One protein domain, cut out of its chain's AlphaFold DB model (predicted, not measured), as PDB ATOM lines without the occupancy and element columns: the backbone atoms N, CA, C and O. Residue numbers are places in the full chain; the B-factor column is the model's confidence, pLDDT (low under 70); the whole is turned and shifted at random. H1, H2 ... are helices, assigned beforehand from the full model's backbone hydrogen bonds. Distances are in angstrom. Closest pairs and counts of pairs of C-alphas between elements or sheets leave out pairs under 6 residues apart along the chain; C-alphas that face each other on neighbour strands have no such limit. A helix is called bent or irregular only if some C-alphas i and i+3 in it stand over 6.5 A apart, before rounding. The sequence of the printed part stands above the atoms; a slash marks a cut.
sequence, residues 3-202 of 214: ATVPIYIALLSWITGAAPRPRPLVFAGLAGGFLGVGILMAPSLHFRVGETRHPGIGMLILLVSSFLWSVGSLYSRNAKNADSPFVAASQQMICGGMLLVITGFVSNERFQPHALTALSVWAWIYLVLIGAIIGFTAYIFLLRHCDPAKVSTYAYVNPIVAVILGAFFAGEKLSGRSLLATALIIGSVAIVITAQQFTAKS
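This is residues 3 to 202 of the 214 residues of the protein "EamA domain-containing protein" of Verrucomicrobia bacterium (UniProt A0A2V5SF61). The longest helix, H5, and H4 form an open V, wide ends joined by a long loop; residues 94 to 100, 102 to 108 and 110 to 126 stick out. Near the narrow end H5 packs on H3, which slants across H1 of a four-helix bundle, H1, H2, H7 and H8. The printed part has 200 residues with eight named helices, H1 to H8 in order, and no named strand. It is all helix and compact, with a radius of gyration of the C-alphas of 19.0 A and spans of 60, 48 and 35 A.

H5, residues 118 to 145, is 38.6 A from first to last C-alpha; H4, 85 to 106, 31.7 A; H3, 55 to 78, 35.4 A; H8, 176 to 200, 36.7 A; H2, 24 to 41, 25.7 A. H7 is residues 154 to 169, H6 148 to 152 and H1 3 to 15. C-alpha 3 is at (19.991, -33.721, -83.173), C-alpha 200 at (2.209, -35.386, -65.481). H1 is only just irregular: C-alphas 3 and 6 are 6.7 A apart.

H5 touches H4 through residues 132 to 141 and 85 to 93, closest C-alphas Phe 86 and Thr 137, 5.5 A, at a steep 47 degrees, opposite ways. H3 touches the hub H1, closest C-alphas Ile 9 and Ser 70, 5.4 A. H2 touches H8, closest C-alphas Gly 29 and Ser 188, 4.4 A, at a shallow 22 degrees, opposite ways. H7 and H8 form a hairpin; H6 touches H1, closest C-alphas Pro 6 and Ser 152, 5.0 A. H4 and H8 are apart. Every O i to N i+4 pair is within hydrogen-bond range in H2, H3, H4 and H6; H1 has 8 of 9, H5 21 of 24, H7 10 of 12, H8 20 of 21.

The C-alphas farthest apart are His 114 and Ser 202, 60.5 A. The printed part has no cut. Links H2 to H3 and H4 to H5 are long. pLDDT is under 70 at residues 44 to 54, 78 to 83 and 198 to 202.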
ATOM      1  N   ALA A   3      20.911 -34.743 -83.678       80.44
ATOM      2  CA  ALA A   3      19.991 -33.721 -83.173       80.44
ATOM      3  C   ALA A   3      18.535 -33.834 -83.696       80.44
ATOM      4  O   ALA A   3      17.642 -33.193 -83.148       80.44
ATOM      5  N   THR A   4      18.256 -34.621 -84.743       85.19
ATOM      6  CA  THR A   4      16.876 -34.898 -85.190       85.19
ATOM      7  C   THR A   4      16.229 -36.050 -84.423       85.19
ATOM      8  O   THR A   4      15.006 -36.170 -84.446       85.19
ATOM      9  N   VAL A   5      17.013 -36.862 -83.696       86.44
ATOM     10  CA  VAL A   5      16.517 -38.001 -82.905       86.44
ATOM     11  C   VAL A   5      15.411 -37.580 -81.933       86.44
ATOM     12  O   VAL A   5      14.374 -38.239 -81.927       86.44
ATOM     13  N   PRO A   6      15.529 -36.474 -81.171       86.00
ATOM     14  CA  PRO A   6      14.458 -36.072 -80.261       86.00
ATOM     15  C   PRO A   6      13.150 -35.717 -80.969       86.00
ATOM     16  O   PRO A   6      12.068 -36.023 -80.469       86.00
ATOM     17  N   ILE A   7      13.241 -35.129 -82.165       86.31
ATOM     18  CA  ILE A   7      12.084 -34.786 -82.998       86.31
ATOM     19  C   ILE A   7      11.412 -36.065 -83.509       86.31
ATOM     20  O   ILE A   7      10.194 -36.208 -83.389       86.31
ATOM     21  N   TYR A   8      12.190 -37.024 -84.021       88.19
ATOM     22  CA  TYR A   8      11.662 -38.317 -84.458       88.19
ATOM     23  C   TYR A   8      11.058 -39.112 -83.307       88.19
ATOM     24  O   TYR A   8       9.958 -39.633 -83.457       88.19
ATOM     25  N   ILE A   9      11.718 -39.168 -82.149       86.06
ATOM     26  CA  ILE A   9      11.189 -39.858 -80.972       86.06
ATOM     27  C   ILE A   9       9.879 -39.213 -80.511       86.06
ATOM     28  O   ILE A   9       8.928 -39.943 -80.244       86.06
ATOM     29  N   ALA A  10       9.778 -37.882 -80.469       85.12
ATOM     30  CA  ALA A  10       8.541 -37.198 -80.092       85.12
ATOM     31  C   ALA A  10       7.390 -37.474 -81.077       85.12
ATOM     32  O   ALA A  10       6.277 -37.788 -80.652       85.12
ATOM     33  N   LEU A  11       7.655 -37.407 -82.387       85.75
ATOM     34  CA  LEU A  11       6.658 -37.678 -83.428       85.75
ATOM     35  C   LEU A  11       6.220 -39.145 -83.437       85.75
ATOM     36  O   LEU A  11       5.027 -39.431 -83.415       85.75
ATOM     37  N   LEU A  12       7.171 -40.078 -83.431       85.25
ATOM     38  CA  LEU A  12       6.877 -41.508 -83.444       85.25
ATOM     39  C   LEU A  12       6.169 -41.939 -82.158       85.25
ATOM     40  O   LEU A  12       5.226 -42.719 -82.236       85.25
ATOM     41  N   SER A  13       6.551 -41.405 -80.992       82.31
ATOM     42  CA  SER A  13       5.864 -41.712 -79.726       82.31
ATOM     43  C   SER A  13       4.409 -41.254 -79.741       82.31
ATOM     44  O   SER A  13       3.547 -41.950 -79.214       82.31
ATOM     45  N   TRP A  14       4.128 -40.110 -80.373       83.44
ATOM     46  CA  TRP A  14       2.765 -39.621 -80.555       83.44
ATOM     47  C   TRP A  14       1.963 -40.496 -81.527       83.44
ATOM     48  O   TRP A  14       0.854 -40.910 -81.198       83.44
ATOM     49  N   ILE A  15       2.527 -40.819 -82.696       84.81
ATOM     50  CA  ILE A  15       1.853 -41.612 -83.741       84.81
ATOM     51  C   ILE A  15       1.574 -43.045 -83.268       84.81
ATOM     52  O   ILE A  15       0.521 -43.601 -83.555       84.81
ATOM     53  N   THR A  16       2.506 -43.642 -82.526       79.56
ATOM     54  CA  THR A  16       2.382 -45.014 -81.999       79.56
ATOM     55  C   THR A  16       1.528 -45.106 -80.732       79.56
ATOM     56  O   THR A  16       1.346 -46.201 -80.207       79.56
ATOM     57  N   GLY A  17       1.026 -43.979 -80.210       74.44
ATOM     58  CA  GLY A  17       0.268 -43.927 -78.956       74.44
ATOM     59  C   GLY A  17       1.106 -44.194 -77.700       74.44
ATOM     60  O   GLY A  17       0.560 -44.300 -76.606       74.44
ATOM     61  N   ALA A  18       2.433 -44.284 -77.826       70.00
ATOM     62  CA  ALA A  18       3.349 -44.529 -76.714       70.00
ATOM     63  C   ALA A  18       3.508 -43.315 -75.775       70.00
ATOM     64  O   ALA A  18       4.041 -43.459 -74.668       70.00
ATOM     65  N   ALA A  19       3.097 -42.121 -76.216       72.62
ATOM     66  CA  ALA A  19       3.022 -40.908 -75.409       72.62
ATOM     67  C   ALA A  19       1.841 -40.012 -75.847       72.62
ATOM     68  O   ALA A  19       1.443 -40.048 -77.016       72.62
ATOM     69  N   PRO A  20       1.298 -39.170 -74.942       72.56
ATOM     70  CA  PRO A  20       0.292 -38.168 -75.287       72.56
ATOM     71  C   PRO A  20       0.802 -37.165 -76.329       72.56
ATOM     72  O   PRO A  20       2.009 -36.989 -76.510       72.56
ATOM     73  N   ARG A  21      -0.125 -36.447 -76.979       76.62
ATOM     74  CA  ARG A  21       0.220 -35.422 -77.975       76.62
ATOM     75  C   ARG A  21       1.217 -34.407 -77.382       76.62
ATOM     76  O   ARG A  21       0.898 -33.782 -76.366       76.62
ATOM     77  N   PRO A  22       2.396 -34.200 -78.004       75.38
ATOM     78  CA  PRO A  22       3.386 -33.272 -77.486       75.38
ATOM     79  C   PRO A  22       2.821 -31.855 -77.496       75.38
ATOM     80  O   PRO A  22       2.223 -31.415 -78.483       75.38
ATOM     81  N   ARG A  23       3.020 -31.121 -76.400       80.00
ATOM     82  CA  ARG A  23       2.635 -29.709 -76.337       80.00
ATOM     83  C   ARG A  23       3.433 -28.905 -77.373       80.00
ATOM     84  O   ARG A  23       4.608 -29.209 -77.583       80.00
ATOM     85  N   PRO A  24       2.865 -27.830 -77.950       83.44
ATOM     86  CA  PRO A  24       3.602 -26.934 -78.847       83.44
ATOM     87  C   PRO A  24       4.914 -26.422 -78.236       83.44
ATOM     88  O   PRO A  24       5.915 -26.284 -78.930       83.44
ATOM     89  N   LEU A  25       4.938 -26.238 -76.910       84.88
ATOM     90  CA  LEU A  25       6.129 -25.843 -76.160       84.88
ATOM     91  C   LEU A  25       7.255 -26.896 -76.208       84.88
ATOM     92  O   LEU A  25       8.425 -26.532 -76.273       84.88
ATOM     93  N   VAL A  26       6.917 -28.191 -76.234       82.88
ATOM     94  CA  VAL A  26       7.901 -29.272 -76.416       82.88
ATOM     95  C   VAL A  26       8.492 -29.194 -77.820       82.88
ATOM     96  O   VAL A  26       9.707 -29.224 -77.957       82.88
ATOM     97  N   PHE A  27       7.671 -29.001 -78.858       84.25
ATOM     98  CA  PHE A  27       8.173 -28.810 -80.224       84.25
ATOM     99  C   PHE A  27       9.069 -27.576 -80.360       84.25
ATOM    100  O   PHE A  27      10.114 -27.665 -80.999       84.25
ATOM    101  N   ALA A  28       8.703 -26.457 -79.731       86.94
ATOM    102  CA  ALA A  28       9.527 -25.253 -79.709       86.94
ATOM    103  C   ALA A  28      10.884 -25.507 -79.032       86.94
ATOM    104  O   ALA A  28      11.918 -25.122 -79.574       86.94
ATOM    105  N   GLY A  29      10.895 -26.222 -77.901       85.81
ATOM    106  CA  GLY A  29      12.128 -26.641 -77.233       85.81
ATOM    107  C   GLY A  29      12.978 -27.578 -78.098       85.81
ATOM    108  O   GLY A  29      14.175 -27.363 -78.244       85.81
ATOM    109  N   LEU A  30      12.383 -28.576 -78.754       87.56
ATOM    110  CA  LEU A  30      13.118 -29.473 -79.656       87.56
ATOM    111  C   LEU A  30      13.703 -28.728 -80.867       87.56
ATOM    112  O   LEU A  30      14.860 -28.942 -81.225       87.56
ATOM    113  N   ALA A  31      12.938 -27.815 -81.469       88.19
ATOM    114  CA  ALA A  31      13.412 -26.972 -82.563       88.19
ATOM    115  C   ALA A  31      14.556 -26.049 -82.110       88.19
ATOM    116  O   ALA A  31      15.573 -25.954 -82.795       88.19
ATOM    117  N   GLY A  32      14.433 -25.432 -80.931       87.75
ATOM    118  CA  GLY A  32      15.488 -24.616 -80.327       87.75
ATOM    119  C   GLY A  32      16.767 -25.413 -80.061       87.75
ATOM    120  O   GLY A  32      17.858 -24.965 -80.415       87.75
ATOM    121  N   GLY A  33      16.642 -26.632 -79.528       85.75
ATOM    122  CA  GLY A  33      17.769 -27.534 -79.285       85.75
ATOM    123  C   GLY A  33      18.454 -27.961 -80.582       85.75
ATOM    124  O   GLY A  33      19.681 -27.923 -80.677       85.75
ATOM    125  N   PHE A  34      17.675 -28.285 -81.616       87.69
ATOM    126  CA  PHE A  34      18.192 -28.597 -82.948       87.69
ATOM    127  C   PHE A  34      18.965 -27.421 -83.561       87.69
ATOM    128  O   PHE A  34      20.088 -27.606 -84.038       87.69
ATOM    129  N   LEU A  35      18.403 -26.209 -83.501       88.12
ATOM    130  CA  LEU A  35      19.072 -24.992 -83.962       88.12
ATOM    131  C   LEU A  35      20.353 -24.723 -83.169       88.12
ATOM    132  O   LEU A  35      21.384 -24.431 -83.768       88.12
ATOM    133  N   GLY A  36      20.323 -24.888 -81.846       84.88
ATOM    134  CA  GLY A  36      21.492 -24.733 -80.985       84.88
ATOM    135  C   GLY A  36      22.621 -25.698 -81.336       84.88
ATOM    136  O   GLY A  36      23.763 -25.266 -81.487       84.88
ATOM    137  N   VAL A  37      22.317 -26.979 -81.573       85.06
ATOM    138  CA  VAL A  37      23.325 -27.941 -82.051       85.06
ATOM    139  C   VAL A  37      23.845 -27.559 -83.439       85.06
ATOM    140  O   VAL A  37      25.046 -27.654 -83.685       85.06
ATOM    141  N   GLY A  38      22.978 -27.079 -84.335       85.50
ATOM    142  CA  GLY A  38      23.383 -26.563 -85.644       85.50
ATOM    143  C   GLY A  38      24.358 -25.388 -85.536       85.50
ATOM    144  O   GLY A  38      25.407 -25.394 -86.179       85.50
ATOM    145  N   ILE A  39      24.069 -24.417 -84.665       85.56
ATOM    146  CA  ILE A  39      24.954 -23.280 -84.389       85.56
ATOM    147  C   ILE A  39      26.266 -23.769 -83.779       85.56
ATOM    148  O   ILE A  39      27.318 -23.282 -84.186       85.56
ATOM    149  N   LEU A  40      26.252 -24.736 -82.862       84.69
ATOM    150  CA  LEU A  40      27.481 -25.258 -82.263       84.69
ATOM    151  C   LEU A  40      28.377 -25.949 -83.300       84.69
ATOM    152  O   LEU A  40      29.585 -25.737 -83.316       84.69
ATOM    153  N   MET A  41      27.775 -26.740 -84.188       80.94
ATOM    154  CA  MET A  41      28.483 -27.574 -85.164       80.94
ATOM    155  C   MET A  41      28.829 -26.849 -86.467       80.94
ATOM    156  O   MET A  41      29.642 -27.349 -87.238       80.94
ATOM    157  N   ALA A  42      28.257 -25.677 -86.753       79.62
ATOM    158  CA  ALA A  42      28.521 -25.031 -88.035       79.62
ATOM    159  C   ALA A  42      29.974 -24.561 -88.318       79.62
ATOM    160  O   ALA A  42      30.260 -24.418 -89.502       79.62
ATOM    161  N   PRO A  43      30.927 -24.378 -87.370       72.31
ATOM    162  CA  PRO A  43      32.340 -24.220 -87.744       72.31
ATOM    163  C   PRO A  43      32.965 -25.559 -88.177       72.31
ATOM    164  O   PRO A  43      33.867 -25.599 -89.002       72.31
ATOM    165  N   SER A  44      32.459 -26.677 -87.657       66.94
ATOM    166  CA  SER A  44      32.843 -28.032 -88.060       66.94
ATOM    167  C   SER A  44      32.260 -28.406 -89.431       66.94
ATOM    168  O   SER A  44      32.739 -29.333 -90.074       66.94
ATOM    169  N   LEU A  45      31.232 -27.679 -89.891       62.66
ATOM    170  CA  LEU A  45      30.582 -27.841 -91.197       62.66
ATOM    171  C   LEU A  45      31.299 -27.094 -92.330       62.66
ATOM    172  O   LEU A  45      30.699 -26.884 -93.383       62.66
ATOM    173  N   HIS A  46      32.565 -26.701 -92.160       57.81
ATOM    174  CA  HIS A  46      33.394 -26.279 -93.288       57.81
ATOM    175  C   HIS A  46      33.624 -27.495 -94.194       57.81
ATOM    176  O   HIS A  46      34.637 -28.186 -94.109       57.81
ATOM    177  N   PHE A  47      32.642 -27.783 -95.049       53.88
ATOM    178  CA  PHE A  47      32.776 -28.702 -96.161       53.88
ATOM    179  C   PHE A  47      33.983 -28.226 -96.962       53.88
ATOM    180  O   PHE A  47      33.940 -27.165 -97.585       53.88
ATOM    181  N   ARG A  48      35.081 -28.983 -96.923       50.16
ATOM    182  CA  ARG A  48      36.165 -28.813 -97.885       50.16
ATOM    183  C   ARG A  48      35.554 -29.111 -99.248       50.16
ATOM    184  O   ARG A  48      35.345 -30.273 -99.600       50.16
ATOM    185  N   VAL A  49      35.164 -28.052 -99.957       46.94
ATOM    186  CA  VAL A  49      34.653 -28.100-101.327       46.94
ATOM    187  C   VAL A  49      35.756 -28.749-102.166       46.94
ATOM    188  O   VAL A  49      36.729 -28.094-102.519       46.94
ATOM    189  N   GLY A  50      35.663 -30.068-102.369       52.97
ATOM    190  CA  GLY A  50      36.674 -30.853-103.082       52.97
ATOM    191  C   GLY A  50      36.889 -32.300-102.610       52.97
ATOM    192  O   GLY A  50      37.294 -33.114-103.430       52.97
ATOM    193  N   GLU A  51      36.600 -32.666-101.351       57.53
ATOM    194  CA  GLU A  51      36.986 -34.002-100.824       57.53
ATOM    195  C   GLU A  51      35.852 -35.044-100.750       57.53
ATOM    196  O   GLU A  51      36.119 -36.245-100.752       57.53
ATOM    197  N   THR A  52      34.576 -34.645-100.745       56.81
ATOM    198  CA  THR A  52      33.452 -35.599-100.654       56.81
ATOM    199  C   THR A  52      32.724 -35.736-101.988       56.81
ATOM    200  O   THR A  52      32.014 -34.816-102.394       56.81
ATOM    201  N   ARG A  53      32.840 -36.900-102.647       59.16
ATOM    202  CA  ARG A  53      32.199 -37.179-103.950       59.16
ATOM    203  C   ARG A  53      30.672 -36.979-103.950       59.16
ATOM    204  O   ARG A  53      30.148 -36.580-104.981       59.16
ATOM    205  N   HIS A  54      29.966 -37.184-102.823       65.88
ATOM    206  CA  HIS A  54      28.500 -37.017-102.730       65.88
ATOM    207  C   HIS A  54      28.009 -36.604-101.317       65.88
ATOM    208  O   HIS A  54      27.573 -37.460-100.542       65.88
ATOM    209  N   PRO A  55      28.012 -35.307-100.955       70.88
ATOM    210  CA  PRO A  55      27.591 -34.849 -99.621       70.88
ATOM    211  C   PRO A  55      26.120 -35.173 -99.291       70.88
ATOM    212  O   PRO A  55      25.792 -35.456 -98.139       70.88
ATOM    213  N   GLY A  56      25.240 -35.217-100.300       76.12
ATOM    214  CA  GLY A  56      23.822 -35.554-100.120       76.12
ATOM    215  C   GLY A  56      23.577 -36.996 -99.661       76.12
ATOM    216  O   GLY A  56      22.703 -37.232 -98.830       76.12
ATOM    217  N   ILE A  57      24.389 -37.952-100.130       81.62
ATOM    218  CA  ILE A  57      24.265 -39.365 -99.740       81.62
ATOM    219  C   ILE A  57      24.635 -39.536 -98.264       81.62
ATOM    220  O   ILE A  57      23.898 -40.179 -97.522       81.62
ATOM    221  N   GLY A  58      25.722 -38.904 -97.805       79.25
ATOM    222  CA  GLY A  58      26.115 -38.939 -96.392       79.25
ATOM    223  C   GLY A  58      25.045 -38.343 -95.472       79.25
ATOM    224  O   GLY A  58      24.728 -38.914 -94.430       79.25
ATOM    225  N   MET A  59      24.423 -37.235 -95.883       79.69
ATOM    226  CA  MET A  59      23.293 -36.643 -95.159       79.69
ATOM    227  C   MET A  59      22.087 -37.583 -95.084       79.69
ATOM    228  O   MET A  59      21.527 -37.757 -94.002       79.69
ATOM    229  N   LEU A  60      21.717 -38.207 -96.206       84.06
ATOM    230  CA  LEU A  60      20.609 -39.157 -96.266       84.06
ATOM    231  C   LEU A  60      20.862 -40.369 -95.364       84.06
ATOM    232  O   LEU A  60      19.987 -40.726 -94.579       84.06
ATOM    233  N   ILE A  61      22.068 -40.945 -95.417       85.94
ATOM    234  CA  ILE A  61      22.475 -42.054 -94.547       85.94
ATOM    235  C   ILE A  61      22.301 -41.651 -93.083       85.94
ATOM    236  O   ILE A  61      21.621 -42.343 -92.338       85.94
ATOM    237  N   LEU A  62      22.830 -40.496 -92.674       85.62
ATOM    238  CA  LEU A  62      22.735 -40.038 -91.288       85.62
ATOM    239  C   LEU A  62      21.290 -39.764 -90.830       85.62
ATOM    240  O   LEU A  62      20.966 -39.992 -89.661       85.62
ATOM    241  N   LEU A  63      20.423 -39.267 -91.719       85.19
ATOM    242  CA  LEU A  63      18.999 -39.071 -91.438       85.19
ATOM    243  C   LEU A  63      18.281 -40.409 -91.252       85.19
ATOM    244  O   LEU A  63      17.595 -40.593 -90.245       85.19
ATOM    245  N   VAL A  64      18.493 -41.357 -92.169       88.00
ATOM    246  CA  VAL A  64      17.923 -42.708 -92.089       88.00
ATOM    247  C   VAL A  64      18.433 -43.432 -90.844       88.00
ATOM    248  O   VAL A  64      17.633 -44.006 -90.111       88.00
ATOM    249  N   SER A  65      19.727 -43.344 -90.525       87.44
ATOM    250  CA  SER A  65      20.290 -43.899 -89.289       87.44
ATOM    251  C   SER A  65      19.644 -43.295 -88.040       87.44
ATOM    252  O   SER A  65      19.296 -44.030 -87.120       87.44
ATOM    253  N   SER A  66      19.427 -41.975 -88.007       87.31
ATOM    254  CA  SER A  66      18.770 -41.298 -86.874       87.31
ATOM    255  C   SER A  66      17.299 -41.713 -86.736       87.31
ATOM    256  O   SER A  66      16.785 -41.856 -85.624       87.31
ATOM    257  N   PHE A  67      16.621 -41.946 -87.860       88.44
ATOM    258  CA  PHE A  67      15.259 -42.470 -87.887       88.44
ATOM    259  C   PHE A  67      15.199 -43.916 -87.377       88.44
ATOM    260  O   PHE A  67      14.447 -44.200 -86.447       88.44
ATOM    261  N   LEU A  68      16.044 -44.809 -87.905       90.44
ATOM    262  CA  LEU A  68      16.151 -46.205 -87.461       90.44
ATOM    263  C   LEU A  68      16.496 -46.301 -85.974       90.44
ATOM    264  O   LEU A  68      15.906 -47.106 -85.257       90.44
ATOM    265  N   TRP A  69      17.387 -45.436 -85.486       89.69
ATOM    266  CA  TRP A  69      17.704 -45.333 -84.064       89.69
ATOM    267  C   TRP A  69      16.480 -44.973 -83.215       89.69
ATOM    268  O   TRP A  69      16.260 -45.543 -82.144       89.69
ATOM    269  N   SER A  70      15.665 -44.033 -83.696       87.56
ATOM    270  CA  SER A  70      14.452 -43.586 -83.008       87.56
ATOM    271  C   SER A  70      13.402 -44.699 -82.955       87.56
ATOM    272  O   SER A  70      12.829 -44.952 -81.896       87.56
ATOM    273  N   VAL A  71      13.206 -45.414 -84.068       87.44
ATOM    274  CA  VAL A  71      12.325 -46.590 -84.146       87.44
ATOM    275  C   VAL A  71      12.814 -47.698 -83.215       87.44
ATOM    276  O   VAL A  71      12.038 -48.193 -82.401       87.44
ATOM    277  N   GLY A  72      14.101 -48.051 -83.280       85.94
ATOM    278  CA  GLY A  72      14.703 -49.078 -82.428       85.94
ATOM    279  C   GLY A  72      14.603 -48.735 -80.943       85.94
ATOM    280  O   GLY A  72      14.261 -49.593 -80.139       85.94
ATOM    281  N   SER A  73      14.793 -47.464 -80.579       85.62
ATOM    282  CA  SER A  73      14.611 -46.998 -79.200       85.62
ATOM    283  C   SER A  73      13.176 -47.244 -78.716       85.62
ATOM    284  O   SER A  73      12.966 -47.857 -77.670       85.62
ATOM    285  N   LEU A  74      12.168 -46.829 -79.491       83.81
ATOM    286  CA  LEU A  74      10.763 -47.048 -79.125       83.81
ATOM    287  C   LEU A  74      10.371 -48.528 -79.117       83.81
ATOM    288  O   LEU A  74       9.583 -48.947 -78.270       83.81
ATOM    289  N   TYR A  75      10.955 -49.332 -80.003       84.62
ATOM    290  CA  TYR A  75      10.784 -50.778 -79.982       84.62
ATOM    291  C   TYR A  75      11.352 -51.393 -78.694       84.62
ATOM    292  O   TYR A  75      10.641 -52.120 -78.003       84.62
ATOM    293  N   SER A  76      12.579 -51.034 -78.299       78.56
ATOM    294  CA  SER A  76      13.234 -51.511 -77.068       78.56
ATOM    295  C   SER A  76      12.478 -51.138 -75.788       78.56
ATOM    296  O   SER A  76      12.575 -51.841 -74.777       78.56
ATOM    297  N   ARG A  77      11.693 -50.054 -75.825       75.31
ATOM    298  CA  ARG A  77      10.776 -49.676 -74.742       75.31
ATOM    299  C   ARG A  77       9.625 -50.673 -74.584       75.31
ATOM    300  O   ARG A  77       9.305 -51.036 -73.459       75.31
ATOM    301  N   ASN A  78       9.029 -51.106 -75.695       69.31
ATOM    302  CA  ASN A  78       7.831 -51.955 -75.725       69.31
ATOM    303  C   ASN A  78       8.138 -53.455 -75.874       69.31
ATOM    304  O   ASN A  78       7.217 -54.273 -75.873       69.31
ATOM    305  N   ALA A  79       9.410 -53.826 -76.036       67.94
ATOM    306  CA  ALA A  79       9.843 -55.206 -76.178       67.94
ATOM    307  C   ALA A  79       9.528 -56.002 -74.901       67.94
ATOM    308  O   ALA A  79      10.273 -55.968 -73.921       67.94
ATOM    309  N   LYS A  80       8.415 -56.745 -74.945       56.59
ATOM    310  CA  LYS A  80       7.903 -57.594 -73.858       56.59
ATOM    311  C   LYS A  80       8.841 -58.748 -73.473       56.59
ATOM    312  O   LYS A  80       8.670 -59.321 -72.412       56.59
ATOM    313  N   ASN A  81       9.827 -59.070 -74.314       55.19
ATOM    314  CA  ASN A  81      10.659 -60.276 -74.194       55.19
ATOM    315  C   ASN A  81      11.987 -60.063 -73.442       55.19
ATOM    316  O   ASN A  81      12.827 -60.959 -73.425       55.19
ATOM    317  N   ALA A  82      12.215 -58.882 -72.862       59.28
ATOM    318  CA  ALA A  82      13.406 -58.602 -72.063       59.28
ATOM    319  C   ALA A  82      12.985 -58.061 -70.695       59.28
ATOM    320  O   ALA A  82      12.884 -56.843 -70.507       59.28
ATOM    321  N   ASP A  83      12.762 -58.976 -69.749       66.12
ATOM    322  CA  ASP A  83      12.359 -58.676 -68.366       66.12
ATOM    323  C   ASP A  83      13.327 -57.702 -67.674       66.12
ATOM    324  O   ASP A  83      12.927 -56.911 -66.823       66.12
ATOM    325  N   SER A  84      14.593 -57.673 -68.108       78.81
ATOM    326  CA  SER A  84      15.613 -56.748 -67.613       78.81
ATOM    327  C   SER A  84      16.127 -55.790 -68.702       78.81
ATOM    328  O   SER A  84      16.461 -56.237 -69.805       78.81
ATOM    329  N   PRO A  85      16.290 -54.480 -68.400       76.25
ATOM    330  CA  PRO A  85      16.975 -53.514 -69.269       76.25
ATOM    331  C   PRO A  85      18.374 -53.965 -69.711       76.25
ATOM    332  O   PRO A  85      18.799 -53.662 -70.824       76.25
ATOM    333  N   PHE A  86      19.066 -54.731 -68.864       80.38
ATOM    334  CA  PHE A  86      20.385 -55.280 -69.162       80.38
ATOM    335  C   PHE A  86      20.347 -56.313 -70.298       80.38
ATOM    336  O   PHE A  86      21.228 -56.325 -71.156       80.38
ATOM    337  N   VAL A  87      19.305 -57.151 -70.350       82.88
ATOM    338  CA  VAL A  87      19.128 -58.153 -71.418       82.88
ATOM    339  C   VAL A  87      18.884 -57.459 -72.755       82.88
ATOM    340  O   VAL A  87      19.519 -57.806 -73.750       82.88
ATOM    341  N   ALA A  88      18.038 -56.425 -72.765       81.12
ATOM    342  CA  ALA A  88      17.785 -55.628 -73.964       81.12
ATOM    343  C   ALA A  88      19.062 -54.925 -74.465       81.12
ATOM    344  O   ALA A  88      19.369 -54.983 -75.656       81.12
ATOM    345  N   ALA A  89      19.845 -54.325 -73.557       82.94
ATOM    346  CA  ALA A  89      21.137 -53.729 -73.898       82.94
ATOM    347  C   ALA A  89      22.109 -54.777 -74.465       82.94
ATOM    348  O   ALA A  89      22.744 -54.539 -75.489       82.94
ATOM    349  N   SER A  90      22.182 -55.959 -73.849       84.88
ATOM    350  CA  SER A  90      23.070 -57.046 -74.279       84.88
ATOM    351  C   SER A  90      22.733 -57.549 -75.684       84.88
ATOM    352  O   SER A  90      23.623 -57.669 -76.522       84.88
ATOM    353  N   GLN A  91      21.449 -57.780 -75.980       85.88
ATOM    354  CA  GLN A  91      20.997 -58.182 -77.317       85.88
ATOM    355  C   GLN A  91      21.358 -57.131 -78.372       85.88
ATOM    356  O   GLN A  91      21.885 -57.469 -79.431       85.88
ATOM    357  N   GLN A  92      21.137 -55.849 -78.063       86.06
ATOM    358  CA  GLN A  92      21.514 -54.749 -78.946       86.06
ATOM    359  C   GLN A  92      23.031 -54.709 -79.196       86.06
ATOM    360  O   GLN A  92      23.450 -54.527 -80.340       86.06
ATOM    361  N   MET A  93      23.854 -54.898 -78.158       88.56
ATOM    362  CA  MET A  93      25.316 -54.911 -78.280       88.56
ATOM    363  C   MET A  93      25.821 -56.101 -79.104       88.56
ATOM    364  O   MET A  93      26.704 -55.914 -79.937       88.56
ATOM    365  N   ILE A  94      25.250 -57.297 -78.929       91.06
ATOM    366  CA  ILE A  94      25.626 -58.490 -79.706       91.06
ATOM    367  C   ILE A  94      25.273 -58.301 -81.183       91.06
ATOM    368  O   ILE A  94      26.136 -58.473 -82.044       91.06
ATOM    369  N   CYS A  95      24.037 -57.894 -81.488       90.56
ATOM    370  CA  CYS A  95      23.609 -57.654 -82.866       90.56
ATOM    371  C   CYS A  95      24.430 -56.536 -83.527       90.56
ATOM    372  O   CYS A  95      24.900 -56.696 -84.652       90.56
ATOM    373  N   GLY A  96      24.644 -55.418 -82.823       89.88
ATOM    374  CA  GLY A  96      25.459 -54.305 -83.313       89.88
ATOM    375  C   GLY A  96      26.917 -54.705 -83.541       89.88
ATOM    376  O   GLY A  96      27.476 -54.404 -84.592       89.88
ATOM    377  N   GLY A  97      27.514 -55.442 -82.601       91.38
ATOM    378  CA  GLY A  97      28.872 -55.966 -82.721       91.38
ATOM    379  C   GLY A  97      29.028 -56.919 -83.905       91.38
ATOM    380  O   GLY A  97      29.973 -56.784 -84.677       91.38
ATOM    381  N   MET A  98      28.071 -57.826 -84.112       94.62
ATOM    382  CA  MET A  98      28.080 -58.742 -85.254       94.62
ATOM    383  C   MET A  98      27.999 -57.992 -86.590       94.62
ATOM    384  O   MET A  98      28.760 -58.294 -87.509       94.62
ATOM    385  N   LEU A  99      27.135 -56.977 -86.693       93.00
ATOM    386  CA  LEU A  99      27.042 -56.132 -87.888       93.00
ATOM    387  C   LEU A  99      28.336 -55.351 -88.150       93.00
ATOM    388  O   LEU A  99      28.760 -55.252 -89.302       93.00
ATOM    389  N   LEU A 100      28.986 -54.828 -87.105       90.62
ATOM    390  CA  LEU A 100      30.280 -54.150 -87.236       90.62
ATOM    391  C   LEU A 100      31.376 -55.103 -87.724       90.62
ATOM    392  O   LEU A 100      32.137 -54.737 -88.613       90.62
ATOM    393  N   VAL A 101      31.414 -56.338 -87.216       91.00
ATOM    394  CA  VAL A 101      32.357 -57.369 -87.678       91.00
ATOM    395  C   VAL A 101      32.123 -57.703 -89.154       91.00
ATOM    396  O   VAL A 101      33.070 -57.703 -89.937       91.00
ATOM    397  N   ILE A 102      30.869 -57.927 -89.562       93.12
ATOM    398  CA  ILE A 102      30.513 -58.177 -90.969       93.12
ATOM    399  C   ILE A 102      30.934 -56.994 -91.850       93.12
ATOM    400  O   ILE A 102      31.510 -57.197 -92.917       93.12
ATOM    401  N   THR A 103      30.688 -55.766 -91.394       90.56
ATOM    402  CA  THR A 103      31.067 -54.550 -92.125       90.56
ATOM    403  C   THR A 103      32.580 -54.470 -92.298       90.56
ATOM    404  O   THR A 103      33.037 -54.246 -93.412       90.56
ATOM    405  N   GLY A 104      33.358 -54.749 -91.248       89.38
ATOM    406  CA  GLY A 104      34.821 -54.789 -91.327       89.38
ATOM    407  C   GLY A 104      35.332 -55.801 -92.358       89.38
ATOM    408  O   GLY A 104      36.214 -55.477 -93.155       89.38
ATOM    409  N   PHE A 105      34.724 -56.993 -92.420       89.31
ATOM    410  CA  PHE A 105      35.054 -57.991 -93.444       89.31
ATOM    411  C   PHE A 105      34.715 -57.515 -94.862       89.31
ATOM    412  O   PHE A 105      35.548 -57.627 -95.759       89.31
ATOM    413  N   VAL A 106      33.519 -56.955 -95.076       93.31
ATOM    414  CA  VAL A 106      33.084 -56.450 -96.392       93.31
ATOM    415  C   VAL A 106      33.938 -55.263 -96.848       93.31
ATOM    416  O   VAL A 106      34.255 -55.138 -98.031       93.31
ATOM    417  N   SER A 107      34.363 -54.415 -95.912       89.81
ATOM    418  CA  SER A 107      35.236 -53.265 -96.157       89.81
ATOM    419  C   SER A 107      36.713 -53.637 -96.342       89.81
ATOM    420  O   SER A 107      37.521 -52.750 -96.610       89.81
ATOM    421  N   ASN A 108      37.073 -54.926 -96.255       86.56
ATOM    422  CA  ASN A 108      38.454 -55.424 -96.307       86.56
ATOM    423  C   ASN A 108      39.383 -54.765 -95.271       86.56
ATOM    424  O   ASN A 108      40.581 -54.580 -95.518       86.56
ATOM    425  N   GLU A 109      38.852 -54.415 -94.099       84.50
ATOM    426  CA  GLU A 109      39.674 -53.890 -93.016       84.50
ATOM    427  C   GLU A 109      40.597 -54.988 -92.482       84.50
ATOM    428  O   GLU A 109      40.183 -56.101 -92.157       84.50
ATOM    429  N   ARG A 110      41.892 -54.676 -92.397       80.56
ATOM    430  CA  ARG A 110      42.890 -55.594 -91.847       80.56
ATOM    431  C   ARG A 110      43.089 -55.282 -90.375       80.56
ATOM    432  O   ARG A 110      43.493 -54.172 -90.035       80.56
ATOM    433  N   PHE A 111      42.878 -56.273 -89.512       79.00
ATOM    434  CA  PHE A 111      43.271 -56.158 -88.114       79.00
ATOM    435  C   PHE A 111      44.798 -56.043 -88.039       79.00
ATOM    436  O   PHE A 111      45.514 -56.956 -88.451       79.00
ATOM    437  N   GLN A 112      45.292 -54.900 -87.564       83.06
ATOM    438  CA  GLN A 112      46.717 -54.618 -87.403       83.06
ATOM    439  C   GLN A 112      47.040 -54.537 -85.906       83.06
ATOM    440  O   GLN A 112      46.940 -53.460 -85.319       83.06
ATOM    441  N   PRO A 113      47.455 -55.647 -85.265       76.12
ATOM    442  CA  PRO A 113      47.737 -55.669 -83.829       76.12
ATOM    443  C   PRO A 113      48.816 -54.660 -83.426       76.12
ATOM    444  O   PRO A 113      48.775 -54.102 -82.337       76.12
ATOM    445  N   HIS A 114      49.760 -54.382 -84.330       78.06
ATOM    446  CA  HIS A 114      50.860 -53.444 -84.105       78.06
ATOM    447  C   HIS A 114      50.428 -51.972 -84.030       78.06
ATOM    448  O   HIS A 114      51.186 -51.150 -83.527       78.06
ATOM    449  N   ALA A 115      49.224 -51.632 -84.499       81.12
ATOM    450  CA  ALA A 115      48.665 -50.286 -84.370       81.12
ATOM    451  C   ALA A 115      47.976 -50.058 -83.007       81.12
ATOM    452  O   ALA A 115      47.564 -48.937 -82.702       81.12
ATOM    453  N   LEU A 116      47.831 -51.103 -82.180       84.19
ATOM    454  CA  LEU A 116      47.190 -51.006 -80.873       84.19
ATOM    455  C   LEU A 116      48.154 -50.407 -79.848       84.19
ATOM    456  O   LEU A 116      49.111 -51.042 -79.410       84.19
ATOM    457  N   THR A 117      47.866 -49.179 -79.427       90.94
ATOM    458  CA  THR A 117      48.571 -48.546 -78.309       90.94
ATOM    459  C   THR A 117      47.908 -48.905 -76.978       90.94
ATOM    460  O   THR A 117      46.705 -49.178 -76.925       90.94
ATOM    461  N   ALA A 118      48.658 -48.844 -75.872       90.38
ATOM    462  CA  ALA A 118      48.089 -49.030 -74.532       90.38
ATOM    463  C   ALA A 118      46.949 -48.032 -74.247       90.38
ATOM    464  O   ALA A 118      45.943 -48.396 -73.641       90.38
ATOM    465  N   LEU A 119      47.068 -46.796 -74.745       91.25
ATOM    466  CA  LEU A 119      46.019 -45.780 -74.652       91.25
ATOM    467  C   LEU A 119      44.738 -46.221 -75.375       91.25
ATOM    468  O   LEU A 119      43.653 -46.094 -74.816       91.25
ATOM    469  N   SER A 120      44.857 -46.773 -76.588       89.69
ATOM    470  CA  SER A 120      43.718 -47.284 -77.361       89.69
ATOM    471  C   SER A 120      42.988 -48.405 -76.620       89.69
ATOM    472  O   SER A 120      41.759 -48.421 -76.597       89.69
ATOM    473  N   VAL A 121      43.730 -49.314 -75.976       92.00
ATOM    474  CA  VAL A 121      43.149 -50.412 -75.188       92.00
ATOM    475  C   VAL A 121      42.411 -49.876 -73.960       92.00
ATOM    476  O   VAL A 121      41.262 -50.248 -73.733       92.00
ATOM    477  N   TRP A 122      43.016 -48.962 -73.199       94.06
ATOM    478  CA  TRP A 122      42.358 -48.356 -72.035       94.06
ATOM    479  C   TRP A 122      41.128 -47.527 -72.412       94.06
ATOM    480  O   TRP A 122      40.097 -47.627 -71.748       94.06
ATOM    481  N   ALA A 123      41.199 -46.760 -73.502       91.94
ATOM    482  CA  ALA A 123      40.056 -46.023 -74.032       91.94
ATOM    483  C   ALA A 123      38.927 -46.972 -74.466       91.94
ATOM    484  O   ALA A 123      37.759 -46.710 -74.181       91.94
ATOM    485  N   TRP A 124      39.264 -48.099 -75.098       93.06
ATOM    486  CA  TRP A 124      38.291 -49.124 -75.464       93.06
ATOM    487  C   TRP A 124      37.631 -49.758 -74.232       93.06
ATOM    488  O   TRP A 124      36.405 -49.813 -74.174       93.06
ATOM    489  N   ILE A 125      38.406 -50.148 -73.212       94.69
ATOM    490  CA  ILE A 125      37.870 -50.685 -71.946       94.69
ATOM    491  C   ILE A 125      36.916 -49.677 -71.296       94.69
ATOM    492  O   ILE A 125      35.811 -50.040 -70.888       94.69
ATOM    493  N   TYR A 126      37.307 -48.402 -71.239       93.56
ATOM    494  CA  TYR A 126      36.462 -47.336 -70.710       93.56
ATOM    495  C   TYR A 126      35.141 -47.215 -71.484       93.56
ATOM    496  O   TYR A 126      34.071 -47.166 -70.875       93.56
ATOM    497  N   LEU A 127      35.191 -47.212 -72.819       92.00
ATOM    498  CA  LEU A 127      33.992 -47.136 -73.654       92.00
ATOM    499  C   LEU A 127      33.095 -48.368 -73.502       92.00
ATOM    500  O   LEU A 127      31.879 -48.215 -73.503       92.00
ATOM    501  N   VAL A 128      33.660 -49.563 -73.323       91.75
ATOM    502  CA  VAL A 128      32.883 -50.789 -73.084       91.75
ATOM    503  C   VAL A 128      32.181 -50.733 -71.728       91.75
ATOM    504  O   VAL A 128      30.973 -50.948 -71.649       91.75
ATOM    505  N   LEU A 129      32.904 -50.418 -70.653       93.19
ATOM    506  CA  LEU A 129      32.336 -50.442 -69.305       93.19
ATOM    507  C   LEU A 129      31.388 -49.261 -69.065       93.19
ATOM    508  O   LEU A 129      30.226 -49.449 -68.707       93.19
ATOM    509  N   ILE A 130      31.873 -48.039 -69.281       93.25
ATOM    510  CA  ILE A 130      31.132 -46.819 -68.953       93.25
ATOM    511  C   ILE A 130      30.165 -46.457 -70.079       93.25
ATOM    512  O   ILE A 130      28.980 -46.236 -69.834       93.25
ATOM    513  N   GLY A 131      30.657 -46.415 -71.319       87.88
ATOM    514  CA  GLY A 131      29.863 -45.990 -72.473       87.88
ATOM    515  C   GLY A 131      28.779 -46.996 -72.853       87.88
ATOM    516  O   GLY A 131      27.622 -46.617 -73.032       87.88
ATOM    517  N   ALA A 132      29.141 -48.276 -72.957       88.69
ATOM    518  CA  ALA A 132      28.238 -49.308 -73.439       88.69
ATOM    519  C   ALA A 132      27.420 -49.936 -72.305       88.69
ATOM    520  O   ALA A 132      26.202 -49.780 -72.288       88.69
ATOM    521  N   ILE A 133      28.057 -50.614 -71.345       88.62
ATOM    522  CA  ILE A 133      27.334 -51.378 -70.316       88.62
ATOM    523  C   ILE A 133      26.508 -50.447 -69.427       88.62
ATOM    524  O   ILE A 133      25.286 -50.592 -69.356       88.62
ATOM    525  N   ILE A 134      27.147 -49.478 -68.769       90.88
ATOM    526  CA  ILE A 134      26.446 -48.562 -67.858       90.88
ATOM    527  C   ILE A 134      25.543 -47.616 -68.655       90.88
ATOM    528  O   ILE A 134      24.352 -47.507 -68.359       90.88
ATOM    529  N   GLY A 135      26.087 -46.975 -69.693       89.56
ATOM    530  CA  GLY A 135      25.375 -45.987 -70.502       89.56
ATOM    531  C   GLY A 135      24.107 -46.529 -71.166       89.56
ATOM    532  O   GLY A 135      23.032 -45.955 -70.975       89.56
ATOM    533  N   PHE A 136      24.180 -47.648 -71.900       86.62
ATOM    534  CA  PHE A 136      22.986 -48.196 -72.562       86.62
ATOM    535  C   PHE A 136      21.988 -48.802 -71.586       86.62
ATOM    536  O   PHE A 136      20.785 -48.645 -71.791       86.62
ATOM    537  N   THR A 137      22.446 -49.440 -70.507       86.94
ATOM    538  CA  THR A 137      21.525 -49.956 -69.485       86.94
ATOM    539  C   THR A 137      20.744 -48.810 -68.840       86.94
ATOM    540  O   THR A 137      19.520 -48.892 -68.731       86.94
ATOM    541  N   ALA A 138      21.417 -47.706 -68.490       89.75
ATOM    542  CA  ALA A 138      20.770 -46.503 -67.968       89.75
ATOM    543  C   ALA A 138      19.822 -45.868 -68.997       89.75
ATOM    544  O   ALA A 138      18.707 -45.480 -68.647       89.75
ATOM    545  N   TYR A 139      20.219 -45.810 -70.272       88.44
ATOM    546  CA  TYR A 139      19.369 -45.306 -71.352       88.44
ATOM    547  C   TYR A 139      18.074 -46.113 -71.487       88.44
ATOM    548  O   TYR A 139      16.993 -45.527 -71.479       88.44
ATOM    549  N   ILE A 140      18.152 -47.447 -71.558       86.00
ATOM    550  CA  ILE A 140      16.969 -48.314 -71.674       86.00
ATOM    551  C   ILE A 140      16.112 -48.232 -70.409       86.00
ATOM    552  O   ILE A 140      14.885 -48.164 -70.505       86.00
ATOM    553  N   PHE A 141      16.736 -48.196 -69.229       87.06
ATOM    554  CA  PHE A 141      16.026 -47.996 -67.971       87.06
ATOM    555  C   PHE A 141      15.222 -46.690 -67.993       87.06
ATOM    556  O   PHE A 141      14.013 -46.713 -67.761       87.06
ATOM    557  N   LEU A 142      15.852 -45.566 -68.346       87.56
ATOM    558  CA  LEU A 142      15.172 -44.275 -68.456       87.56
ATOM    559  C   LEU A 142      14.083 -44.303 -69.526       87.56
ATOM    560  O   LEU A 142      13.001 -43.779 -69.299       87.56
ATOM    561  N   LEU A 143      14.317 -44.950 -70.664       85.12
ATOM    562  CA  LEU A 143      13.338 -45.028 -71.744       85.12
ATOM    563  C   LEU A 143      12.075 -45.811 -71.353       85.12
ATOM    564  O   LEU A 143      10.989 -45.518 -71.850       85.12
ATOM    565  N   ARG A 144      12.205 -46.792 -70.451       83.19
ATOM    566  CA  ARG A 144      11.076 -47.545 -69.887       83.19
ATOM    567  C   ARG A 144      10.317 -46.767 -68.805       83.19
ATOM    568  O   ARG A 144       9.104 -46.917 -68.720       83.19
ATOM    569  N   HIS A 145      10.998 -45.925 -68.024       83.44
ATOM    570  CA  HIS A 145      10.417 -45.256 -66.847       83.44
ATOM    571  C   HIS A 145      10.088 -43.768 -67.043       83.44
ATOM    572  O   HIS A 145       9.376 -43.181 -66.234       83.44
ATOM    573  N   CYS A 146      10.611 -43.131 -68.085       82.81
ATOM    574  CA  CYS A 146      10.431 -41.711 -68.369       82.81
ATOM    575  C   CYS A 146       9.827 -41.493 -69.759       82.81
ATOM    576  O   CYS A 146       9.809 -42.376 -70.614       82.81
ATOM    577  N   ASP A 147       9.352 -40.270 -69.990       82.06
ATOM    578  CA  ASP A 147       8.888 -39.842 -71.306       82.06
ATOM    579  C   ASP A 147      10.033 -39.935 -72.346       82.06
ATOM    580  O   ASP A 147      11.098 -39.344 -72.123       82.06
ATOM    581  N   PRO A 148       9.845 -40.633 -73.484       82.19
ATOM    582  CA  PRO A 148      10.895 -40.823 -74.484       82.19
ATOM    583  C   PRO A 148      11.466 -39.526 -75.049       82.19
ATOM    584  O   PRO A 148      12.670 -39.448 -75.299       82.19
ATOM    585  N   ALA A 149      10.637 -38.491 -75.224       80.31
ATOM    586  CA  ALA A 149      11.111 -37.207 -75.716       80.31
ATOM    587  C   ALA A 149      12.038 -36.551 -74.684       80.31
ATOM    588  O   ALA A 149      13.074 -36.016 -75.075       80.31
ATOM    589  N   LYS A 150      11.766 -36.699 -73.376       82.88
ATOM    590  CA  LYS A 150      12.692 -36.263 -72.316       82.88
ATOM    591  C   LYS A 150      14.018 -36.981 -72.415       82.88
ATOM    592  O   LYS A 150      15.058 -36.333 -72.460       82.88
ATOM    593  N   VAL A 151      13.971 -38.312 -72.450       86.88
ATOM    594  CA  VAL A 151      15.176 -39.139 -72.464       86.88
ATOM    595  C   VAL A 151      16.020 -38.743 -73.661       86.88
ATOM    596  O   VAL A 151      17.179 -38.406 -73.477       86.88
ATOM    597  N   SER A 152      15.411 -38.636 -74.847       85.88
ATOM    598  CA  SER A 152      16.082 -38.280 -76.100       85.88
ATOM    599  C   SER A 152      16.818 -36.935 -76.090       85.88
ATOM    600  O   SER A 152      17.774 -36.780 -76.848       85.88
ATOM    601  N   THR A 153      16.461 -35.991 -75.206       87.19
ATOM    602  CA  THR A 153      17.176 -34.704 -75.090       87.19
ATOM    603  C   THR A 153      18.659 -34.858 -74.739       87.19
ATOM    604  O   THR A 153      19.429 -33.931 -74.998       87.19
ATOM    605  N   TYR A 154      19.094 -36.036 -74.262       86.81
ATOM    606  CA  TYR A 154      20.513 -36.383 -74.110       86.81
ATOM    607  C   TYR A 154      21.321 -36.093 -75.389       86.81
ATOM    608  O   TYR A 154      22.454 -35.622 -75.318       86.81
ATOM    609  N   ALA A 155      20.716 -36.293 -76.568       85.06
ATOM    610  CA  ALA A 155      21.339 -36.035 -77.864       85.06
ATOM    611  C   ALA A 155      21.750 -34.564 -78.054       85.06
ATOM    612  O   ALA A 155      22.702 -34.284 -78.784       85.06
ATOM    613  N   TYR A 156      21.057 -33.629 -77.398       85.25
ATOM    614  CA  TYR A 156      21.420 -32.212 -77.390       85.25
ATOM    615  C   TYR A 156      22.487 -31.890 -76.347       85.25
ATOM    616  O   TYR A 156      23.335 -31.032 -76.577       85.25
ATOM    617  N   VAL A 157      22.477 -32.597 -75.218       86.31
ATOM    618  CA  VAL A 157      23.436 -32.391 -74.128       86.31
ATOM    619  C   VAL A 157      24.828 -32.921 -74.492       86.31
ATOM    620  O   VAL A 157      25.827 -32.300 -74.134       86.31
ATOM    621  N   ASN A 158      24.919 -34.009 -75.262       88.81
ATOM    622  CA  ASN A 158      26.190 -34.645 -75.633       88.81
ATOM    623  C   ASN A 158      27.231 -33.674 -76.243       88.81
ATOM    624  O   ASN A 158      28.357 -33.641 -75.746       88.81
ATOM    625  N   PRO A 159      26.901 -32.844 -77.257       85.31
ATOM    626  CA  PRO A 159      27.831 -31.839 -77.778       85.31
ATOM    627  C   PRO A 159      28.325 -30.824 -76.741       85.31
ATOM    628  O   PRO A 159      29.473 -30.395 -76.816       85.31
ATOM    629  N   ILE A 160      27.496 -30.444 -75.761       86.31
ATOM    630  CA  ILE A 160      27.910 -29.516 -74.698       86.31
ATOM    631  C   ILE A 160      28.971 -30.172 -73.820       86.31
ATOM    632  O   ILE A 160      30.006 -29.566 -73.552       86.31
ATOM    633  N   VAL A 161      28.726 -31.415 -73.398       88.25
ATOM    634  CA  VAL A 161      29.682 -32.180 -72.588       88.25
ATOM    635  C   VAL A 161      30.999 -32.335 -73.344       88.25
ATOM    636  O   VAL A 161      32.057 -32.112 -72.765       88.25
ATOM    637  N   ALA A 162      30.945 -32.624 -74.648       86.69
ATOM    638  CA  ALA A 162      32.134 -32.714 -75.490       86.69
ATOM    639  C   ALA A 162      32.934 -31.400 -75.523       86.69
ATOM    640  O   ALA A 162      34.145 -31.429 -75.341       86.69
ATOM    641  N   VAL A 163      32.270 -30.250 -75.687       86.00
ATOM    642  CA  VAL A 163      32.923 -28.927 -75.700       86.00
ATOM    643  C   VAL A 163      33.533 -28.573 -74.345       86.00
ATOM    644  O   VAL A 163      34.632 -28.030 -74.290       86.00
ATOM    645  N   ILE A 164      32.850 -28.895 -73.245       88.12
ATOM    646  CA  ILE A 164      33.371 -28.671 -71.891       88.12
ATOM    647  C   ILE A 164      34.621 -29.526 -71.665       88.12
ATOM    648  O   ILE A 164      35.649 -29.010 -71.234       88.12
ATOM    649  N   LEU A 165      34.560 -30.819 -71.995       88.12
ATOM    650  CA  LEU A 165      35.709 -31.715 -71.879       88.12
ATOM    651  C   LEU A 165      36.859 -31.285 -72.802       88.12
ATOM    652  O   LEU A 165      38.005 -31.307 -72.369       88.12
ATOM    653  N   GLY A 166      36.574 -30.833 -74.025       86.88
ATOM    654  CA  GLY A 166      37.573 -30.273 -74.944       86.88
ATOM    655  C   GLY A 166      38.244 -29.017 -74.386       86.88
ATOM    656  O   GLY A 166      39.466 -28.895 -74.416       86.88
ATOM    657  N   ALA A 167      37.479 -28.114 -73.772       87.25
ATOM    658  CA  ALA A 167      38.039 -26.930 -73.129       87.25
ATOM    659  C   ALA A 167      38.933 -27.277 -71.926       87.25
ATOM    660  O   ALA A 167      40.016 -26.712 -71.789       87.25
ATOM    661  N   PHE A 168      38.513 -28.221 -71.075       89.88
ATOM    662  CA  PHE A 168      39.262 -28.599 -69.870       89.88
ATOM    663  C   PHE A 168      40.476 -29.490 -70.146       89.88
ATOM    664  O   PHE A 168      41.540 -29.254 -69.578       89.88
ATOM    665  N   PHE A 169      40.330 -30.516 -70.987       88.62
ATOM    666  CA  PHE A 169      41.376 -31.517 -71.219       88.62
ATOM    667  C   PHE A 169      42.229 -31.220 -72.454       88.62
ATOM    668  O   PHE A 169      43.427 -31.490 -72.431       88.62
ATOM    669  N   ALA A 170      41.641 -30.669 -73.521       83.81
ATOM    670  CA  ALA A 170      42.358 -30.345 -74.757       83.81
ATOM    671  C   ALA A 170      42.767 -28.862 -74.852       83.81
ATOM    672  O   ALA A 170      43.455 -28.475 -75.796       83.81
ATOM    673  N   GLY A 171      42.379 -28.028 -73.877       81.88
ATOM    674  CA  GLY A 171      42.721 -26.602 -73.842       81.88
ATOM    675  C   GLY A 171      42.038 -25.779 -74.939       81.88
ATOM    676  O   GLY A 171      42.528 -24.707 -75.307       81.88
ATOM    677  N   GLU A 172      40.928 -26.270 -75.496       82.19
ATOM    678  CA  GLU A 172      40.207 -25.576 -76.560       82.19
ATOM    679  C   GLU A 172      39.593 -24.262 -76.056       82.19
ATOM    680  O   GLU A 172      38.894 -24.209 -75.041       82.19
ATOM    681  N   LYS A 173      39.822 -23.168 -76.791       80.75
ATOM    682  CA  LYS A 173      39.243 -21.867 -76.443       80.75
ATOM    683  C   LYS A 173      37.744 -21.863 -76.732       80.75
ATOM    684  O   LYS A 173      37.321 -21.974 -77.883       80.75
ATOM    685  N   LEU A 174      36.944 -21.650 -75.690       81.31
ATOM    686  CA  LEU A 174      35.504 -21.459 -75.825       81.31
ATOM    687  C   LEU A 174      35.214 -20.150 -76.565       81.31
ATOM    688  O   LEU A 174      35.485 -19.058 -76.070       81.31
ATOM    689  N   SER A 175      34.649 -20.261 -77.765       85.00
ATOM    690  CA  SER A 175      34.193 -19.097 -78.521       85.00
ATOM    691  C   SER A 175      32.878 -18.549 -77.947       85.00
ATOM    692  O   SER A 175      32.069 -19.302 -77.398       85.00
ATOM    693  N   GLY A 176      32.601 -17.252 -78.136       85.56
ATOM    694  CA  GLY A 176      31.309 -16.658 -77.750       85.56
ATOM    695  C   GLY A 176      30.109 -17.349 -78.413       85.56
ATOM    696  O   GLY A 176      29.038 -17.474 -77.826       85.56
ATOM    697  N   ARG A 177      30.318 -17.904 -79.610       84.62
ATOM    698  CA  ARG A 177      29.348 -18.745 -80.311       84.62
ATOM    699  C   ARG A 177      29.098 -20.075 -79.598       84.62
ATOM    700  O   ARG A 177      27.946 -20.488 -79.510       84.62
ATOM    701  N   SER A 178      30.145 -20.738 -79.104       84.44
ATOM    702  CA  SER A 178      30.015 -21.980 -78.333       84.44
ATOM    703  C   SER A 178      29.186 -21.737 -77.074       84.44
ATOM    704  O   SER A 178      28.265 -22.495 -76.799       84.44
ATOM    705  N   LEU A 179      29.436 -20.625 -76.374       86.88
ATOM    706  CA  LEU A 179      28.653 -20.213 -75.206       86.88
ATOM    707  C   LEU A 179      27.182 -19.947 -75.554       86.88
ATOM    708  O   LEU A 179      26.294 -20.464 -74.877       86.88
ATOM    709  N   LEU A 180      26.915 -19.196 -76.630       88.88
ATOM    710  CA  LEU A 180      25.551 -18.921 -77.094       88.88
ATOM    711  C   LEU A 180      24.802 -20.212 -77.453       88.88
ATOM    712  O   LEU A 180      23.653 -20.398 -77.058       88.88
ATOM    713  N   ALA A 181      25.455 -21.114 -78.184       87.44
ATOM    714  CA  ALA A 181      24.869 -22.387 -78.573       87.44
ATOM    715  C   ALA A 181      24.593 -23.280 -77.355       87.44
ATOM    716  O   ALA A 181      23.505 -23.842 -77.247       87.44
ATOM    717  N   THR A 182      25.530 -23.358 -76.407       87.25
ATOM    718  CA  THR A 182      25.339 -24.074 -75.140       87.25
ATOM    719  C   THR A 182      24.161 -23.510 -74.349       87.25
ATOM    720  O   THR A 182      23.309 -24.280 -73.912       87.25
ATOM    721  N   ALA A 183      24.051 -22.185 -74.216       88.56
ATOM    722  CA  ALA A 183      22.928 -21.548 -73.529       88.56
ATOM    723  C   ALA A 183      21.584 -21.863 -74.208       88.56
ATOM    724  O   ALA A 183      20.620 -22.227 -73.534       88.56
ATOM    725  N   LEU A 184      21.533 -21.789 -75.543       90.25
ATOM    726  CA  LEU A 184      20.330 -22.094 -76.318       90.25
ATOM    727  C   LEU A 184      19.904 -23.558 -76.159       90.25
ATOM    728  O   LEU A 184      18.718 -23.839 -75.970       90.25
ATOM    729  N   ILE A 185      20.857 -24.490 -76.199       88.69
ATOM    730  CA  ILE A 185      20.589 -25.914 -75.999       88.69
ATOM    731  C   ILE A 185      20.083 -26.172 -74.575       88.69
ATOM    732  O   ILE A 185      19.058 -26.829 -74.411       88.69
ATOM    733  N   ILE A 186      20.757 -25.650 -73.545       88.62
ATOM    734  CA  ILE A 186      20.353 -25.849 -72.145       88.62
ATOM    735  C   ILE A 186      18.951 -25.283 -71.909       88.62
ATOM    736  O   ILE A 186      18.104 -25.976 -71.348       88.62
ATOM    737  N   GLY A 187      18.675 -24.063 -72.383       88.88
ATOM    738  CA  GLY A 187      17.347 -23.453 -72.284       88.88
ATOM    739  C   GLY A 187      16.275 -24.292 -72.980       88.88
ATOM    740  O   GLY A 187      15.206 -24.531 -72.426       88.88
ATOM    741  N   SER A 188      16.592 -24.826 -74.158       87.75
ATOM    742  CA  SER A 188      15.707 -25.712 -74.917       87.75
ATOM    743  C   SER A 188      15.399 -27.018 -74.179       87.75
ATOM    744  O   SER A 188      14.238 -27.421 -74.087       87.75
ATOM    745  N   VAL A 189      16.416 -27.667 -73.604       86.25
ATOM    746  CA  VAL A 189      16.254 -28.890 -72.802       86.25
ATOM    747  C   VAL A 189      15.446 -28.606 -71.534       86.25
ATOM    748  O   VAL A 189      14.533 -29.367 -71.213       86.25
ATOM    749  N   ALA A 190      15.711 -27.487 -70.853       86.88
ATOM    750  CA  ALA A 190      14.950 -27.062 -69.681       86.88
ATOM    751  C   ALA A 190      13.463 -26.867 -70.020       86.88
ATOM    752  O   ALA A 190      12.603 -27.408 -69.326       86.88
ATOM    753  N   ILE A 191      13.155 -26.195 -71.136       87.12
ATOM    754  CA  ILE A 191      11.778 -26.025 -71.621       87.12
ATOM    755  C   ILE A 191      11.102 -27.381 -71.845       87.12
ATOM    756  O   ILE A 191       9.977 -27.575 -71.387       87.12
ATOM    757  N   VAL A 192      11.771 -28.334 -72.505       84.38
ATOM    758  CA  VAL A 192      11.212 -29.677 -72.747       84.38
ATOM    759  C   VAL A 192      10.917 -30.397 -71.430       84.38
ATOM    760  O   VAL A 192       9.815 -30.917 -71.250       84.38
ATOM    761  N   ILE A 193      11.865 -30.389 -70.487       83.44
ATOM    762  CA  ILE A 193      11.710 -31.050 -69.185       83.44
ATOM    763  C   ILE A 193      10.545 -30.435 -68.400       83.44
ATOM    764  O   ILE A 193       9.678 -31.165 -67.910       83.44
ATOM    765  N   THR A 194      10.499 -29.107 -68.308       82.62
ATOM    766  CA  THR A 194       9.489 -28.368 -67.549       82.62
ATOM    767  C   THR A 194       8.100 -28.493 -68.183       82.62
ATOM    768  O   THR A 194       7.128 -28.785 -67.486       82.62
ATOM    769  N   ALA A 195       7.985 -28.383 -69.512       79.88
ATOM    770  CA  ALA A 195       6.717 -28.525 -70.231       79.88
ATOM    771  C   ALA A 195       6.046 -29.889 -69.993       79.88
ATOM    772  O   ALA A 195       4.815 -29.970 -69.945       79.88
ATOM    773  N   GLN A 196       6.848 -30.944 -69.823       70.69
ATOM    774  CA  GLN A 196       6.376 -32.304 -69.567       70.69
ATOM    775  C   GLN A 196       6.024 -32.565 -68.098       70.69
ATOM    776  O   GLN A 196       5.094 -33.324 -67.827       70.69
ATOM    777  N   GLN A 197       6.705 -31.922 -67.143       70.62
ATOM    778  CA  GLN A 197       6.328 -31.990 -65.723       70.62
ATOM    779  C   GLN A 197       4.913 -31.442 -65.486       70.62
ATOM    780  O   GLN A 197       4.144 -32.016 -64.716       70.62
ATOM    781  N   PHE A 198       4.526 -30.388 -66.210       60.09
ATOM    782  CA  PHE A 198       3.167 -29.848 -66.146       60.09
ATOM    783  C   PHE A 198       2.098 -30.794 -66.719       60.09
ATOM    784  O   PHE A 198       0.940 -30.709 -66.317       60.09
ATOM    785  N   THR A 199       2.456 -31.699 -67.634       57.59
ATOM    786  CA  THR A 199       1.528 -32.709 -68.173       57.59
ATOM    787  C   THR A 199       1.280 -33.832 -67.164       57.59
ATOM    788  O   THR A 199       0.133 -34.209 -66.950       57.59
ATOM    789  N   ALA A 200       2.326 -34.319 -66.484       53.47
ATOM    790  CA  ALA A 200       2.209 -35.386 -65.481       53.47
ATOM    791  C   ALA A 200       1.329 -34.991 -64.281       53.47
ATOM    792  O   ALA A 200       0.628 -35.826 -63.723       53.47
ATOM    793  N   LYS A 201       1.311 -33.700 -63.922       47.19
ATOM    794  CA  LYS A 201       0.483 -33.167 -62.830       47.19
ATOM    795  C   LYS A 201      -1.010 -33.039 -63.180       47.19
ATOM    796  O   LYS A 201      -1.802 -32.735 -62.301       47.19
ATOM    797  N   SER A 202      -1.384 -33.234 -64.449       45.91
ATOM    798  CA  SER A 202      -2.772 -33.119 -64.925       45.91
ATOM    799  C   SER A 202      -3.526 -34.459 -64.934       45.91
ATOM    800  O   SER A 202      -4.705 -34.480 -65.271       45.91
TER     801      SER A 202